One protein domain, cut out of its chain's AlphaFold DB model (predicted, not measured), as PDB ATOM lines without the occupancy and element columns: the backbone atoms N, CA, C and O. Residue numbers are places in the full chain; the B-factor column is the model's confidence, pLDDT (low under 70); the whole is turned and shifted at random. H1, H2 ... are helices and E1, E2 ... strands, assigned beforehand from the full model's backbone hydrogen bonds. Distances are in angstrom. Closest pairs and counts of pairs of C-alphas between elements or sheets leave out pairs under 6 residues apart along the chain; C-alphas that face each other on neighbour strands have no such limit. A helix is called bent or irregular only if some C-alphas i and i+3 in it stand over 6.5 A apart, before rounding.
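What this domain is: This is residues 1 to 95 of the 152 residues of the protein "Pre-mRNA-splicing factor 38" of Fusarium oxysporum (UniProt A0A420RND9). What does the model look like? Three helices, H2, H3 and H4, lie side by side in an up-and-down bundle, each running against the one before it, with H1 folded back along H2 outside that bundle. A hairpin of two strands, E1 and E2, extends from the end where H2 and H4 begin, and the small helix H5 lies towards the opposite end, near the first residues of H3. What are its make-up and size? The printed part has 95 residues, with five named helices and two named strands in the order H1 H2 H3 E1 E2 H4 H5; the sheet E1 - E2 is antiparallel and the class is mostly helix. It is compact, with a radius of gyration of the C-alphas of 13.6 A and spans of 42 by 30 by 23 A.

Where its parts are: Where do the first elements lie? H1, residues 2 to 10, begins at C-alpha 2 at (172.293, 145.990, 186.639) and is 11.7 A long. H2, residues 12 to 25, measures 20.3 A, and H3, residues 28 to 40, 19.8 A. What follows? E1, residues 44 to 49, is 15.6 A long, and E2, residues 52 to 57, 16.3 A. H4, residues 58 to 67, measures 14.3 A; H5, residues 82 to 87, 8.7 A, ends at C-alpha 87 at (156.075, 121.023, 174.572).

How they stand to each other: How do the bundled helices stand? H2 touches H4, C-alphas of Ala 16 and Met 58 closest at 7.0 A, the same way at a shallow tilt of 13 degrees. H3 touches H4, Leu 39 and Asp 59 closest with C-alphas 4.1 A apart, opposite ways at 27 degrees. The helical hairpin H2 and H3 only just touch, with 3 pairs of C-alphas within 8 A, the closest those of Arg 23 and Val 31 at 5.9 A. What of the other parts? H1 and H2, a helical hairpin, touch, C-alphas of Gly 8 and Arg 15 closest at 4.2 A. H5 is close to H3 but not clearly touching, C-alphas of Lys 29 and Leu 85 closest at 7.7 A. What do the backbone atoms show? In the hairpin E1 and E2, N 45 and O 56 are 2.7 A apart and N 47 and O 54 2.8 A, within hydrogen-bond range. Every O i to N i+4 pair is within range in H2, H4 and H5, but 5 of 9 in H3 and 1 of 5 in H1, where O i to N i+3 has 1 of 6. H3 is irregular, but only just: C-alphas 34 and 37 are 6.6 A apart.

The domain as a whole: How far does it reach? The two C-alphas farthest apart, of Ala 51 and Glu 89, are 43.2 A apart. Is it unbroken? The printed part has no cut, and the link from H4 to H5, residues 68 to 81, is long. Where is confidence low? Residues 1 to 10 are under 70, while the mean pLDDT of the printed part is 86.1.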
ATOM      1  N   MET A   1     169.907 145.313 183.197       50.34
ATOM      2  CA  MET A   1     170.075 144.118 184.061       50.34
ATOM      3  C   MET A   1     170.932 144.381 185.308       50.34
ATOM      4  O   MET A   1     171.079 143.485 186.128       50.34
ATOM      5  N   GLU A   2     171.431 145.604 185.510       54.19
ATOM      6  CA  GLU A   2     172.293 145.990 186.639       54.19
ATOM      7  C   GLU A   2     171.604 145.893 188.017       54.19
ATOM      8  O   GLU A   2     172.201 145.424 188.983       54.19
ATOM      9  N   TYR A   3     170.308 146.215 188.104       55.53
ATOM     10  CA  TYR A   3     169.555 146.159 189.366       55.53
ATOM     11  C   TYR A   3     169.217 144.742 189.858       55.53
ATOM     12  O   TYR A   3     169.060 144.551 191.060       55.53
ATOM     13  N   LEU A   4     169.119 143.750 188.964       59.44
ATOM     14  CA  LEU A   4     168.786 142.365 189.333       59.44
ATOM     15  C   LEU A   4     170.018 141.620 189.874       59.44
ATOM     16  O   LEU A   4     169.931 140.919 190.883       59.44
ATOM     17  N   LYS A   5     171.164 141.833 189.209       58.69
ATOM     18  CA  LYS A   5     172.448 141.207 189.542       58.69
ATOM     19  C   LYS A   5     173.175 141.980 190.651       58.69
ATOM     20  O   LYS A   5     173.222 141.501 191.772       58.69
ATOM     21  N   TYR A   6     173.604 143.219 190.402       57.56
ATOM     22  CA  TYR A   6     174.407 143.999 191.360       57.56
ATOM     23  C   TYR A   6     173.573 144.628 192.489       57.56
ATOM     24  O   TYR A   6     173.896 144.514 193.669       57.56
ATOM     25  N   GLY A   7     172.452 145.271 192.147       60.03
ATOM     26  CA  GLY A   7     171.587 145.913 193.150       60.03
ATOM     27  C   GLY A   7     170.838 144.914 194.040       60.03
ATOM     28  O   GLY A   7     170.609 145.165 195.224       60.03
ATOM     29  N   GLY A   8     170.467 143.765 193.473       61.06
ATOM     30  CA  GLY A   8     169.692 142.732 194.149       61.06
ATOM     31  C   GLY A   8     170.495 141.902 195.149       61.06
ATOM     32  O   GLY A   8     169.913 141.393 196.110       61.06
ATOM     33  N   GLU A   9     171.809 141.774 194.963       61.62
ATOM     34  CA  GLU A   9     172.707 141.153 195.946       61.62
ATOM     35  C   GLU A   9     172.797 142.005 197.215       61.62
ATOM     36  O   GLU A   9     172.599 141.485 198.313       61.62
ATOM     37  N   ALA A  10     172.945 143.324 197.063       62.88
ATOM     38  CA  ALA A  10     173.000 144.265 198.181       62.88
ATOM     39  C   ALA A  10     171.634 144.490 198.858       62.88
ATOM     40  O   ALA A  10     171.551 144.608 200.082       62.88
ATOM     41  N   PHE A  11     170.540 144.524 198.086       80.75
ATOM     42  CA  PHE A  11     169.206 144.841 198.598       80.75
ATOM     43  C   PHE A  11     168.156 143.821 198.158       80.75
ATOM     44  O   PHE A  11     167.618 143.863 197.051       80.75
ATOM     45  N   LYS A  12     167.759 142.952 199.093       86.69
ATOM     46  CA  LYS A  12     166.714 141.939 198.871       86.69
ATOM     47  C   LYS A  12     165.386 142.513 198.361       86.69
ATOM     48  O   LYS A  12     164.787 141.950 197.458       86.69
ATOM     49  N   TYR A  13     164.939 143.670 198.856       88.88
ATOM     50  CA  TYR A  13     163.687 144.274 198.376       88.88
ATOM     51  C   TYR A  13     163.802 144.880 196.974       88.88
ATOM     52  O   TYR A  13     162.812 144.900 196.248       88.88
ATOM     53  N   LEU A  14     164.997 145.328 196.572       89.25
ATOM     54  CA  LEU A  14     165.233 145.794 195.205       89.25
ATOM     55  C   LEU A  14     165.144 144.626 194.223       89.25
ATOM     56  O   LEU A  14     164.507 144.765 193.182       89.25
ATOM     57  N   ARG A  15     165.706 143.463 194.587       89.25
ATOM     58  CA  ARG A  15     165.549 142.229 193.806       89.25
ATOM     59  C   ARG A  15     164.076 141.856 193.654       89.25
ATOM     60  O   ARG A  15     163.617 141.724 192.528       89.25
ATOM     61  N   ALA A  16     163.324 141.786 194.756       90.00
ATOM     62  CA  ALA A  16     161.889 141.481 194.715       90.00
ATOM     63  C   ALA A  16     161.107 142.464 193.824       90.00
ATOM     64  O   ALA A  16     160.306 142.045 192.989       90.00
ATOM     65  N   LEU A  17     161.364 143.769 193.950       90.56
ATOM     66  CA  LEU A  17     160.718 144.780 193.112       90.56
ATOM     67  C   LEU A  17     161.054 144.599 191.628       90.56
ATOM     68  O   LEU A  17     160.183 144.720 190.769       90.56
ATOM     69  N   ALA A  18     162.313 144.307 191.322       90.56
ATOM     70  CA  ALA A  18     162.763 144.128 189.956       90.56
ATOM     71  C   ALA A  18     162.217 142.828 189.337       90.56
ATOM     72  O   ALA A  18     161.776 142.868 188.190       90.56
ATOM     73  N   CYS A  19     162.123 141.727 190.095       91.56
ATOM     74  CA  CYS A  19     161.419 140.509 189.676       91.56
ATOM     75  C   CYS A  19     159.940 140.794 189.373       91.56
ATOM     76  O   CYS A  19     159.423 140.397 188.328       91.56
ATOM     77  N   PHE A  20     159.275 141.558 190.244       91.69
ATOM     78  CA  PHE A  20     157.881 141.962 190.054       91.69
ATOM     79  C   PHE A  20     157.685 142.810 188.788       91.69
ATOM     80  O   PHE A  20     156.781 142.554 187.996       91.69
ATOM     81  N   TYR A  21     158.557 143.790 188.551       91.69
ATOM     82  CA  TYR A  21     158.513 144.611 187.340       91.69
ATOM     83  C   TYR A  21     158.796 143.796 186.069       91.69
ATOM     84  O   TYR A  21     158.144 143.984 185.039       91.69
ATOM     85  N   PHE A  22     159.749 142.864 186.136       91.25
ATOM     86  CA  PHE A  22     160.088 141.993 185.015       91.25
ATOM     87  C   PHE A  22     158.894 141.112 184.624       91.25
ATOM     88  O   PHE A  22     158.508 141.083 183.457       91.25
ATOM     89  N   ARG A  23     158.219 140.514 185.615       92.00
ATOM     90  CA  ARG A  23     156.997 139.714 185.436       92.00
ATOM     91  C   ARG A  23     155.853 140.473 184.749       92.00
ATOM     92  O   ARG A  23     155.040 139.864 184.048       92.00
ATOM     93  N   LEU A  24     155.767 141.787 184.955       90.31
ATOM     94  CA  LEU A  24     154.724 142.636 184.374       90.31
ATOM     95  C   LEU A  24     155.022 143.088 182.941       90.31
ATOM     96  O   LEU A  24     154.087 143.393 182.207       90.31
ATOM     97  N   THR A  25     156.295 143.168 182.549       89.62
ATOM     98  CA  THR A  25     156.705 143.858 181.312       89.62
ATOM     99  C   THR A  25     157.275 142.946 180.230       89.62
ATOM    100  O   THR A  25     157.483 143.410 179.110       89.62
ATOM    101  N   ARG A  26     157.557 141.677 180.540       91.31
ATOM    102  CA  ARG A  26     158.265 140.748 179.644       91.31
ATOM    103  C   ARG A  26     157.398 139.586 179.192       91.31
ATOM    104  O   ARG A  26     156.344 139.329 179.772       91.31
ATOM    105  N   GLN A  27     157.839 138.921 178.127       90.06
ATOM    106  CA  GLN A  27     157.177 137.738 177.582       90.06
ATOM    107  C   GLN A  27     157.390 136.536 178.505       90.06
ATOM    108  O   GLN A  27     158.371 136.489 179.239       90.06
ATOM    109  N   ALA A  28     156.481 135.556 178.453       89.31
ATOM    110  CA  ALA A  28     156.515 134.404 179.356       89.31
ATOM    111  C   ALA A  28     157.866 133.669 179.323       89.31
ATOM    112  O   ALA A  28     158.403 133.380 180.385       89.31
ATOM    113  N   LYS A  29     158.444 133.455 178.130       89.25
ATOM    114  CA  LYS A  29     159.767 132.835 177.961       89.25
ATOM    115  C   LYS A  29     160.843 133.545 178.790       89.25
ATOM    116  O   LYS A  29     161.414 132.941 179.690       89.25
ATOM    117  N   ASP A  30     161.044 134.839 178.538       90.31
ATOM    118  CA  ASP A  30     162.051 135.637 179.247       90.31
ATOM    119  C   ASP A  30     161.813 135.628 180.761       90.31
ATOM    120  O   ASP A  30     162.760 135.662 181.544       90.31
ATOM    121  N   VAL A  31     160.542 135.649 181.184       92.19
ATOM    122  CA  VAL A  31     160.152 135.635 182.600       92.19
ATOM    123  C   VAL A  31     160.627 134.356 183.275       92.19
ATOM    124  O   VAL A  31     161.227 134.457 184.341       92.19
ATOM    125  N   TYR A  32     160.398 133.195 182.664       91.69
ATOM    126  CA  TYR A  32     160.869 131.908 183.178       91.69
ATOM    127  C   TYR A  32     162.403 131.877 183.264       91.69
ATOM    128  O   TYR A  32     162.948 131.759 184.360       91.69
ATOM    129  N   GLU A  33     163.102 132.153 182.159       89.88
ATOM    130  CA  GLU A  33     164.576 132.125 182.106       89.88
ATOM    131  C   GLU A  33     165.242 133.069 183.120       89.88
ATOM    132  O   GLU A  33     166.266 132.743 183.720       89.88
ATOM    133  N   MET A  34     164.673 134.258 183.329       89.31
ATOM    134  CA  MET A  34     165.260 135.250 184.229       89.31
ATOM    135  C   MET A  34     164.867 135.065 185.690       89.31
ATOM    136  O   MET A  34     165.649 135.456 186.555       89.31
ATOM    137  N   LEU A  35     163.667 134.564 185.991       90.19
ATOM    138  CA  LEU A  35     163.199 134.439 187.374       90.19
ATOM    139  C   LEU A  35     163.641 133.134 188.035       90.19
ATOM    140  O   LEU A  35     163.909 133.143 189.234       90.19
ATOM    141  N   GLU A  36     163.765 132.047 187.281       89.81
ATOM    142  CA  GLU A  36     164.115 130.726 187.816       89.81
ATOM    143  C   GLU A  36     165.418 130.671 188.616       89.81
ATOM    144  O   GLU A  36     165.405 130.062 189.687       89.81
ATOM    145  N   PRO A  37     166.510 131.351 188.218       88.88
ATOM    146  CA  PRO A  37     167.727 131.382 189.027       88.88
ATOM    147  C   PRO A  37     167.521 131.991 190.422       88.88
ATOM    148  O   PRO A  37     168.288 131.729 191.341       88.88
ATOM    149  N   PHE A  38     166.483 132.813 190.616       88.00
ATOM    150  CA  PHE A  38     166.180 133.404 191.920       88.00
ATOM    151  C   PHE A  38     165.343 132.498 192.826       88.00
ATOM    152  O   PHE A  38     165.133 132.865 193.981       88.00
ATOM    153  N   LEU A  39     164.924 131.315 192.362       88.69
ATOM    154  CA  LEU A  39     164.360 130.272 193.227       88.69
ATOM    155  C   LEU A  39     165.407 129.683 194.189       88.69
ATOM    156  O   LEU A  39     165.054 129.040 195.169       88.69
ATOM    157  N   GLU A  40     166.695 129.937 193.957       88.44
ATOM    158  CA  GLU A  40     167.771 129.593 194.892       88.44
ATOM    159  C   GLU A  40     167.920 130.629 196.030       88.44
ATOM    160  O   GLU A  40     168.575 130.393 197.048       88.44
ATOM    161  N   ASP A  41     167.304 131.809 195.896       88.69
ATOM    162  CA  ASP A  41     167.450 132.896 196.860       88.69
ATOM    163  C   ASP A  41     166.585 132.664 198.111       88.69
ATOM    164  O   ASP A  41     165.409 133.012 198.170       88.69
ATOM    165  N   ARG A  42     167.200 132.150 199.177       90.19
ATOM    166  CA  ARG A  42     166.528 131.866 200.462       90.19
ATOM    167  C   ARG A  42     166.497 133.059 201.427       90.19
ATOM    168  O   ARG A  42     166.368 132.902 202.648       90.19
ATOM    169  N   ARG A  43     166.677 134.295 200.944       90.75
ATOM    170  CA  ARG A  43     166.707 135.477 201.826       90.75
ATOM    171  C   ARG A  43     165.311 135.819 202.352       90.75
ATOM    172  O   ARG A  43     164.359 136.014 201.608       90.75
ATOM    173  N   LYS A  44     165.227 136.019 203.669       93.94
ATOM    174  CA  LYS A  44     163.998 136.400 204.387       93.94
ATOM    175  C   LYS A  44     163.438 137.752 203.932       93.94
ATOM    176  O   LYS A  44     164.112 138.784 204.057       93.94
ATOM    177  N   LEU A  45     162.169 137.772 203.552       92.31
ATOM    178  CA  LEU A  45     161.363 138.943 203.220       92.31
ATOM    179  C   LEU A  45     160.226 139.131 204.232       92.31
ATOM    180  O   LEU A  45     159.714 138.187 204.828       92.31
ATOM    181  N   ARG A  46     159.810 140.382 204.442       91.94
ATOM    182  CA  ARG A  46     158.620 140.702 205.238       91.94
ATOM    183  C   ARG A  46     157.486 141.099 204.307       91.94
ATOM    184  O   ARG A  46     157.572 142.133 203.648       91.94
ATOM    185  N   ARG A  47     156.411 140.311 204.285       89.00
ATOM    186  CA  ARG A  47     155.215 140.579 203.477       89.00
ATOM    187  C   ARG A  47     154.125 141.200 204.335       89.00
ATOM    188  O   ARG A  47     153.739 140.644 205.359       89.00
ATOM    189  N   ARG A  48     153.593 142.346 203.911       89.62
ATOM    190  CA  ARG A  48     152.424 142.960 204.555       89.62
ATOM    191  C   ARG A  48     151.147 142.301 204.023       89.62
ATOM    192  O   ARG A  48     150.811 142.457 202.855       89.62
ATOM    193  N   GLY A  49     150.453 141.566 204.884       85.38
ATOM    194  CA  GLY A  49     149.112 141.037 204.648       85.38
ATOM    195  C   GLY A  49     148.030 141.879 205.331       85.38
ATOM    196  O   GLY A  49     148.309 142.910 205.941       85.38
ATOM    197  N   ARG A  50     146.774 141.417 205.257       83.50
ATOM    198  CA  ARG A  50     145.629 142.084 205.909       83.50
ATOM    199  C   ARG A  50     145.712 142.057 207.439       83.50
ATOM    200  O   ARG A  50     145.318 143.019 208.080       83.50
ATOM    201  N   ALA A  51     146.230 140.965 208.004       85.00
ATOM    202  CA  ALA A  51     146.306 140.735 209.448       85.00
ATOM    203  C   ALA A  51     147.629 141.199 210.089       85.00
ATOM    204  O   ALA A  51     147.812 141.042 211.291       85.00
ATOM    205  N   GLY A  52     148.568 141.746 209.309       89.56
ATOM    206  CA  GLY A  52     149.883 142.151 209.811       89.56
ATOM    207  C   GLY A  52     151.020 141.827 208.848       89.56
ATOM    208  O   GLY A  52     150.821 141.726 207.638       89.56
ATOM    209  N   VAL A  53     152.231 141.695 209.387       91.88
ATOM    210  CA  VAL A  53     153.438 141.369 208.618       91.88
ATOM    211  C   VAL A  53     153.805 139.910 208.849       91.88
ATOM    212  O   VAL A  53     154.004 139.502 209.988       91.88
ATOM    213  N   VAL A  54     153.928 139.150 207.765       92.50
ATOM    214  CA  VAL A  54     154.310 137.734 207.768       92.50
ATOM    215  C   VAL A  54     155.728 137.603 207.213       92.50
ATOM    216  O   VAL A  54     156.149 138.391 206.360       92.50
ATOM    217  N   LEU A  55     156.487 136.644 207.739       92.88
ATOM    218  CA  LEU A  55     157.787 136.266 207.198       92.88
ATOM    219  C   LEU A  55     157.575 135.370 205.973       92.88
ATOM    220  O   LEU A  55     156.802 134.426 206.042       92.88
ATOM    221  N   THR A  56     158.250 135.681 204.878       93.94
ATOM    222  CA  THR A  56     158.295 134.871 203.654       93.94
ATOM    223  C   THR A  56     159.728 134.885 203.135       93.94
ATOM    224  O   THR A  56     160.601 135.521 203.742       93.94
ATOM    225  N   PHE A  57     159.989 134.214 202.029       93.94
ATOM    226  CA  PHE A  57     161.313 134.111 201.438       93.94
ATOM    227  C   PHE A  57     161.299 134.603 199.981       93.94
ATOM    228  O   PHE A  57     160.241 134.927 199.434       93.94
ATOM    229  N   MET A  58     162.478 134.829 199.397       92.19
ATOM    230  CA  MET A  58     162.573 135.379 198.042       92.19
ATOM    231  C   MET A  58     162.181 134.338 196.993       92.19
ATOM    232  O   MET A  58     161.388 134.661 196.118       92.19
ATOM    233  N   ASP A  59     162.682 133.118 197.120       92.81
ATOM    234  CA  ASP A  59     162.246 131.928 196.389       92.81
ATOM    235  C   ASP A  59     160.721 131.749 196.414       92.81
ATOM    236  O   ASP A  59     160.103 131.700 195.353       92.81
ATOM    237  N   GLU A  60     160.091 131.786 197.593       93.81
ATOM    238  CA  GLU A  60     158.627 131.732 197.717       93.81
ATOM    239  C   GLU A  60     157.952 132.877 196.952       93.81
ATOM    240  O   GLU A  60     156.967 132.676 196.245       93.81
ATOM    241  N   PHE A  61     158.469 134.102 197.075       93.38
ATOM    242  CA  PHE A  61     157.912 135.251 196.368       93.38
ATOM    243  C   PHE A  61     158.053 135.120 194.845       93.38
ATOM    244  O   PHE A  61     157.147 135.514 194.113       93.38
ATOM    245  N   VAL A  62     159.170 134.579 194.361       93.50
ATOM    246  CA  VAL A  62     159.409 134.339 192.934       93.50
ATOM    247  C   VAL A  62     158.490 133.239 192.409       93.50
ATOM    248  O   VAL A  62     157.871 133.435 191.362       93.50
ATOM    249  N   ASP A  63     158.319 132.146 193.152       93.06
ATOM    250  CA  ASP A  63     157.365 131.091 192.811       93.06
ATOM    251  C   ASP A  63     155.933 131.640 192.721       93.06
ATOM    252  O   ASP A  63     155.232 131.420 191.731       93.06
ATOM    253  N   GLU A  64     155.523 132.476 193.681       92.94
ATOM    254  CA  GLU A  64     154.217 133.139 193.633       92.94
ATOM    255  C   GLU A  64     154.029 133.988 192.364       92.94
ATOM    256  O   GLU A  64     152.915 134.062 191.845       92.94
ATOM    257  N   LEU A  65     155.083 134.631 191.849       92.50
ATOM    258  CA  LEU A  65     155.013 135.414 190.608       92.50
ATOM    259  C   LEU A  65     154.851 134.546 189.358       92.50
ATOM    260  O   LEU A  65     154.245 135.002 188.381       92.50
ATOM    261  N   LEU A  66     155.400 133.333 189.369       91.25
ATOM    262  CA  LEU A  66     155.342 132.400 188.246       91.25
ATOM    263  C   LEU A  66     154.015 131.635 188.215       91.25
ATOM    264  O   LEU A  66     153.438 131.461 187.143       91.25
ATOM    265  N   THR A  67     153.497 131.237 189.380       91.00
ATOM    266  CA  THR A  67     152.348 130.326 189.483       91.00
ATOM    267  C   THR A  67     151.012 131.030 189.721       91.00
ATOM    268  O   THR A  67     149.975 130.558 189.249       91.00
ATOM    269  N   LYS A  68     150.989 132.163 190.442       92.00
ATOM    270  CA  LYS A  68     149.733 132.821 190.843       92.00
ATOM    271  C   LYS A  68     149.304 133.893 189.848       92.00
ATOM    272  O   LYS A  68     150.098 134.642 189.292       92.00
ATOM    273  N   GLU A  69     147.989 134.049 189.705       89.12
ATOM    274  CA  GLU A  69     147.394 135.099 188.865       89.12
ATOM    275  C   GLU A  69     147.378 136.479 189.548       89.12
ATOM    276  O   GLU A  69     147.175 137.501 188.894       89.12
ATOM    277  N   ARG A  70     147.567 136.544 190.873       90.88
ATOM    278  CA  ARG A  70     147.500 137.795 191.640       90.88
ATOM    279  C   ARG A  70     148.533 137.827 192.756       90.88
ATOM    280  O   ARG A  70     148.479 137.009 193.673       90.88
ATOM    281  N   VAL A  71     149.398 138.838 192.733       90.19
ATOM    282  CA  VAL A  71     150.476 139.030 193.716       90.19
ATOM    283  C   VAL A  71     150.523 140.494 194.158       90.19
ATOM    284  O   VAL A  71     150.269 141.401 193.370       90.19
ATOM    285  N   CYS A  72     150.787 140.745 195.447       86.19
ATOM    286  CA  CYS A  72     150.882 142.094 196.039       86.19
ATOM    287  C   CYS A  72     149.680 143.024 195.769       86.19
ATOM    288  O   CYS A  72     149.807 144.243 195.776       86.19
ATOM    289  N   GLY A  73     148.491 142.453 195.561       84.88
ATOM    290  CA  GLY A  73     147.278 143.218 195.267       84.88
ATOM    291  C   GLY A  73     147.057 143.525 193.783       84.88
ATOM    292  O   GLY A  73     145.967 143.977 193.430       84.88
ATOM    293  N   THR A  74     148.024 143.197 192.928       88.06
ATOM    294  CA  THR A  74     147.991 143.412 191.480       88.06
ATOM    295  C   THR A  74     147.648 142.114 190.766       88.06
ATOM    296  O   THR A  74     148.233 141.067 191.045       88.06
ATOM    297  N   SER A  75     146.690 142.178 189.844       92.00
ATOM    298  CA  SER A  75     146.393 141.065 188.943       92.00
ATOM    299  C   SER A  75     147.457 141.009 187.851       92.00
ATOM    300  O   SER A  75     147.686 141.998 187.154       92.00
ATOM    301  N   LEU A  76     148.124 139.869 187.736       89.81
ATOM    302  CA  LEU A  76     149.117 139.602 186.709       89.81
ATOM    303  C   LEU A  76     148.406 139.133 185.435       89.81
ATOM    304  O   LEU A  76     147.312 138.566 185.481       89.81
ATOM    305  N   TRP A  77     149.031 139.358 184.281       89.50
ATOM    306  CA  TRP A  77     148.537 138.790 183.030       89.50
ATOM    307  C   TRP A  77     148.736 137.266 183.029       89.50
ATOM    308  O   TRP A  77     149.703 136.758 183.615       89.50
ATOM    309  N   LYS A  78     147.813 136.535 182.395       87.25
ATOM    310  CA  LYS A  78     147.837 135.066 182.359       87.25
ATOM    311  C   LYS A  78     148.954 134.584 181.440       87.25
ATOM    312  O   LYS A  78     148.889 134.806 180.233       87.25
ATOM    313  N   MET A  79     149.954 133.929 182.018       87.50
ATOM    314  CA  MET A  79     151.027 133.293 181.258       87.50
ATOM    315  C   MET A  79     150.640 131.853 180.912       87.50
ATOM    316  O   MET A  79     149.953 131.210 181.710       87.50
ATOM    317  N   PRO A  80     151.075 131.331 179.753       89.25
ATOM    318  CA  PRO A  80     151.032 129.899 179.510       89.25
ATOM    319  C   PRO A  80     151.834 129.167 180.593       89.25
ATOM    320  O   PRO A  80     152.855 129.666 181.089       89.25
ATOM    321  N   LYS A  81     151.340 127.986 180.973       89.75
ATOM    322  CA  LYS A  81     152.067 127.089 181.871       89.75
ATOM    323  C   LYS A  81     153.402 126.717 181.240       89.75
ATOM    324  O   LYS A  81     153.499 126.627 180.018       89.75
ATOM    325  N   ARG A  82     154.394 126.467 182.089       88.38
ATOM    326  CA  ARG A  82     155.726 126.051 181.658       88.38
ATOM    327  C   ARG A  82     155.689 124.807 180.765       88.38
ATOM    328  O   ARG A  82     156.252 124.863 179.686       88.38
ATOM    329  N   GLU A  83     154.937 123.778 181.162       88.50
ATOM    330  CA  GLU A  83     154.742 122.525 180.403       88.50
ATOM    331  C   GLU A  83     154.395 122.793 178.929       88.50
ATOM    332  O   GLU A  83     155.003 122.249 178.021       88.50
ATOM    333  N   VAL A  84     153.489 123.744 178.676       89.06
ATOM    334  CA  VAL A  84     153.073 124.105 177.312       89.06
ATOM    335  C   VAL A  84     154.208 124.759 176.519       89.06
ATOM    336  O   VAL A  84     154.271 124.628 175.303       89.06
ATOM    337  N   LEU A  85     155.088 125.514 177.179       87.56
ATOM    338  CA  LEU A  85     156.239 126.139 176.526       87.56
ATOM    339  C   LEU A  85     157.379 125.145 176.276       87.56
ATOM    340  O   LEU A  85     158.119 125.334 175.314       87.56
ATOM    341  N   GLU A  86     157.507 124.119 177.117       89.56
ATOM    342  CA  GLU A  86     158.431 122.998 176.916       89.56
ATOM    343  C   GLU A  86     157.969 122.126 175.740       89.56
ATOM    344  O   GLU A  86     158.751 121.878 174.826       89.56
ATOM    345  N   ASP A  87     156.677 121.786 175.680       89.00
ATOM    346  CA  ASP A  87     156.075 121.023 174.572       89.00
ATOM    347  C   ASP A  87     156.215 121.727 173.210       89.00
ATOM    348  O   ASP A  87     156.290 121.085 172.164       89.00
ATOM    349  N   LEU A  88     156.220 123.064 173.211       89.69
ATOM    350  CA  LEU A  88     156.407 123.886 172.011       89.69
ATOM    351  C   LEU A  88     157.886 124.117 171.656       89.69
ATOM    352  O   LEU A  88     158.158 124.890 170.737       89.69
ATOM    353  N   GLU A  89     158.824 123.513 172.393       83.56
ATOM    354  CA  GLU A  89     160.278 123.701 172.254       83.56
ATOM    355  C   GLU A  89     160.715 125.178 172.391       83.56
ATOM    356  O   GLU A  89     161.746 125.615 171.877       83.56
ATOM    357  N   ILE A  90     159.913 125.991 173.091       84.56
ATOM    358  CA  ILE A  90     160.203 127.410 173.347       84.56
ATOM    359  C   ILE A  90     161.123 127.554 174.565       84.56
ATOM    360  O   ILE A  90     161.950 128.477 174.595       84.56
ATOM    361  N   LEU A  91     160.963 126.663 175.549       84.38
ATOM    362  CA  LEU A  91     161.774 126.549 176.760       84.38
ATOM    363  C   LEU A  91     162.366 125.145 176.876       84.38
ATOM    364  O   LEU A  91     161.710 124.161 176.551       84.38
ATOM    365  N   GLU A  92     163.591 125.071 177.385       82.56
ATOM    366  CA  GLU A  92     164.193 123.804 177.791       82.56
ATOM    367  C   GLU A  92     163.655 123.363 179.166       82.56
ATOM    368  O   GLU A  92     163.263 124.217 179.981       82.56
ATOM    369  N   PRO A  93     163.659 122.045 179.451       81.44
ATOM    370  CA  PRO A  93     163.322 121.523 180.770       81.44
ATOM    371  C   PRO A  93     164.137 122.202 181.874       81.44
ATOM    372  O   PRO A  93     165.336 122.453 181.727       81.44
ATOM    373  N   ARG A  94     163.495 122.501 183.010       80.12
ATOM    374  CA  ARG A  94     164.196 123.139 184.135       80.12
ATOM    375  C   ARG A  94     165.261 122.213 184.708       80.12
ATOM    376  O   ARG A  94     164.926 121.165 185.250       80.12
ATOM    377  N   VAL A  95     166.503 122.684 184.764       76.12
ATOM    378  CA  VAL A  95     167.528 122.060 185.607       76.12
ATOM    379  C   VAL A  95     167.453 122.679 186.999       76.12
ATOM    380  O   VAL A  95     167.662 123.881 187.181       76.12
TER     381      VAL A  95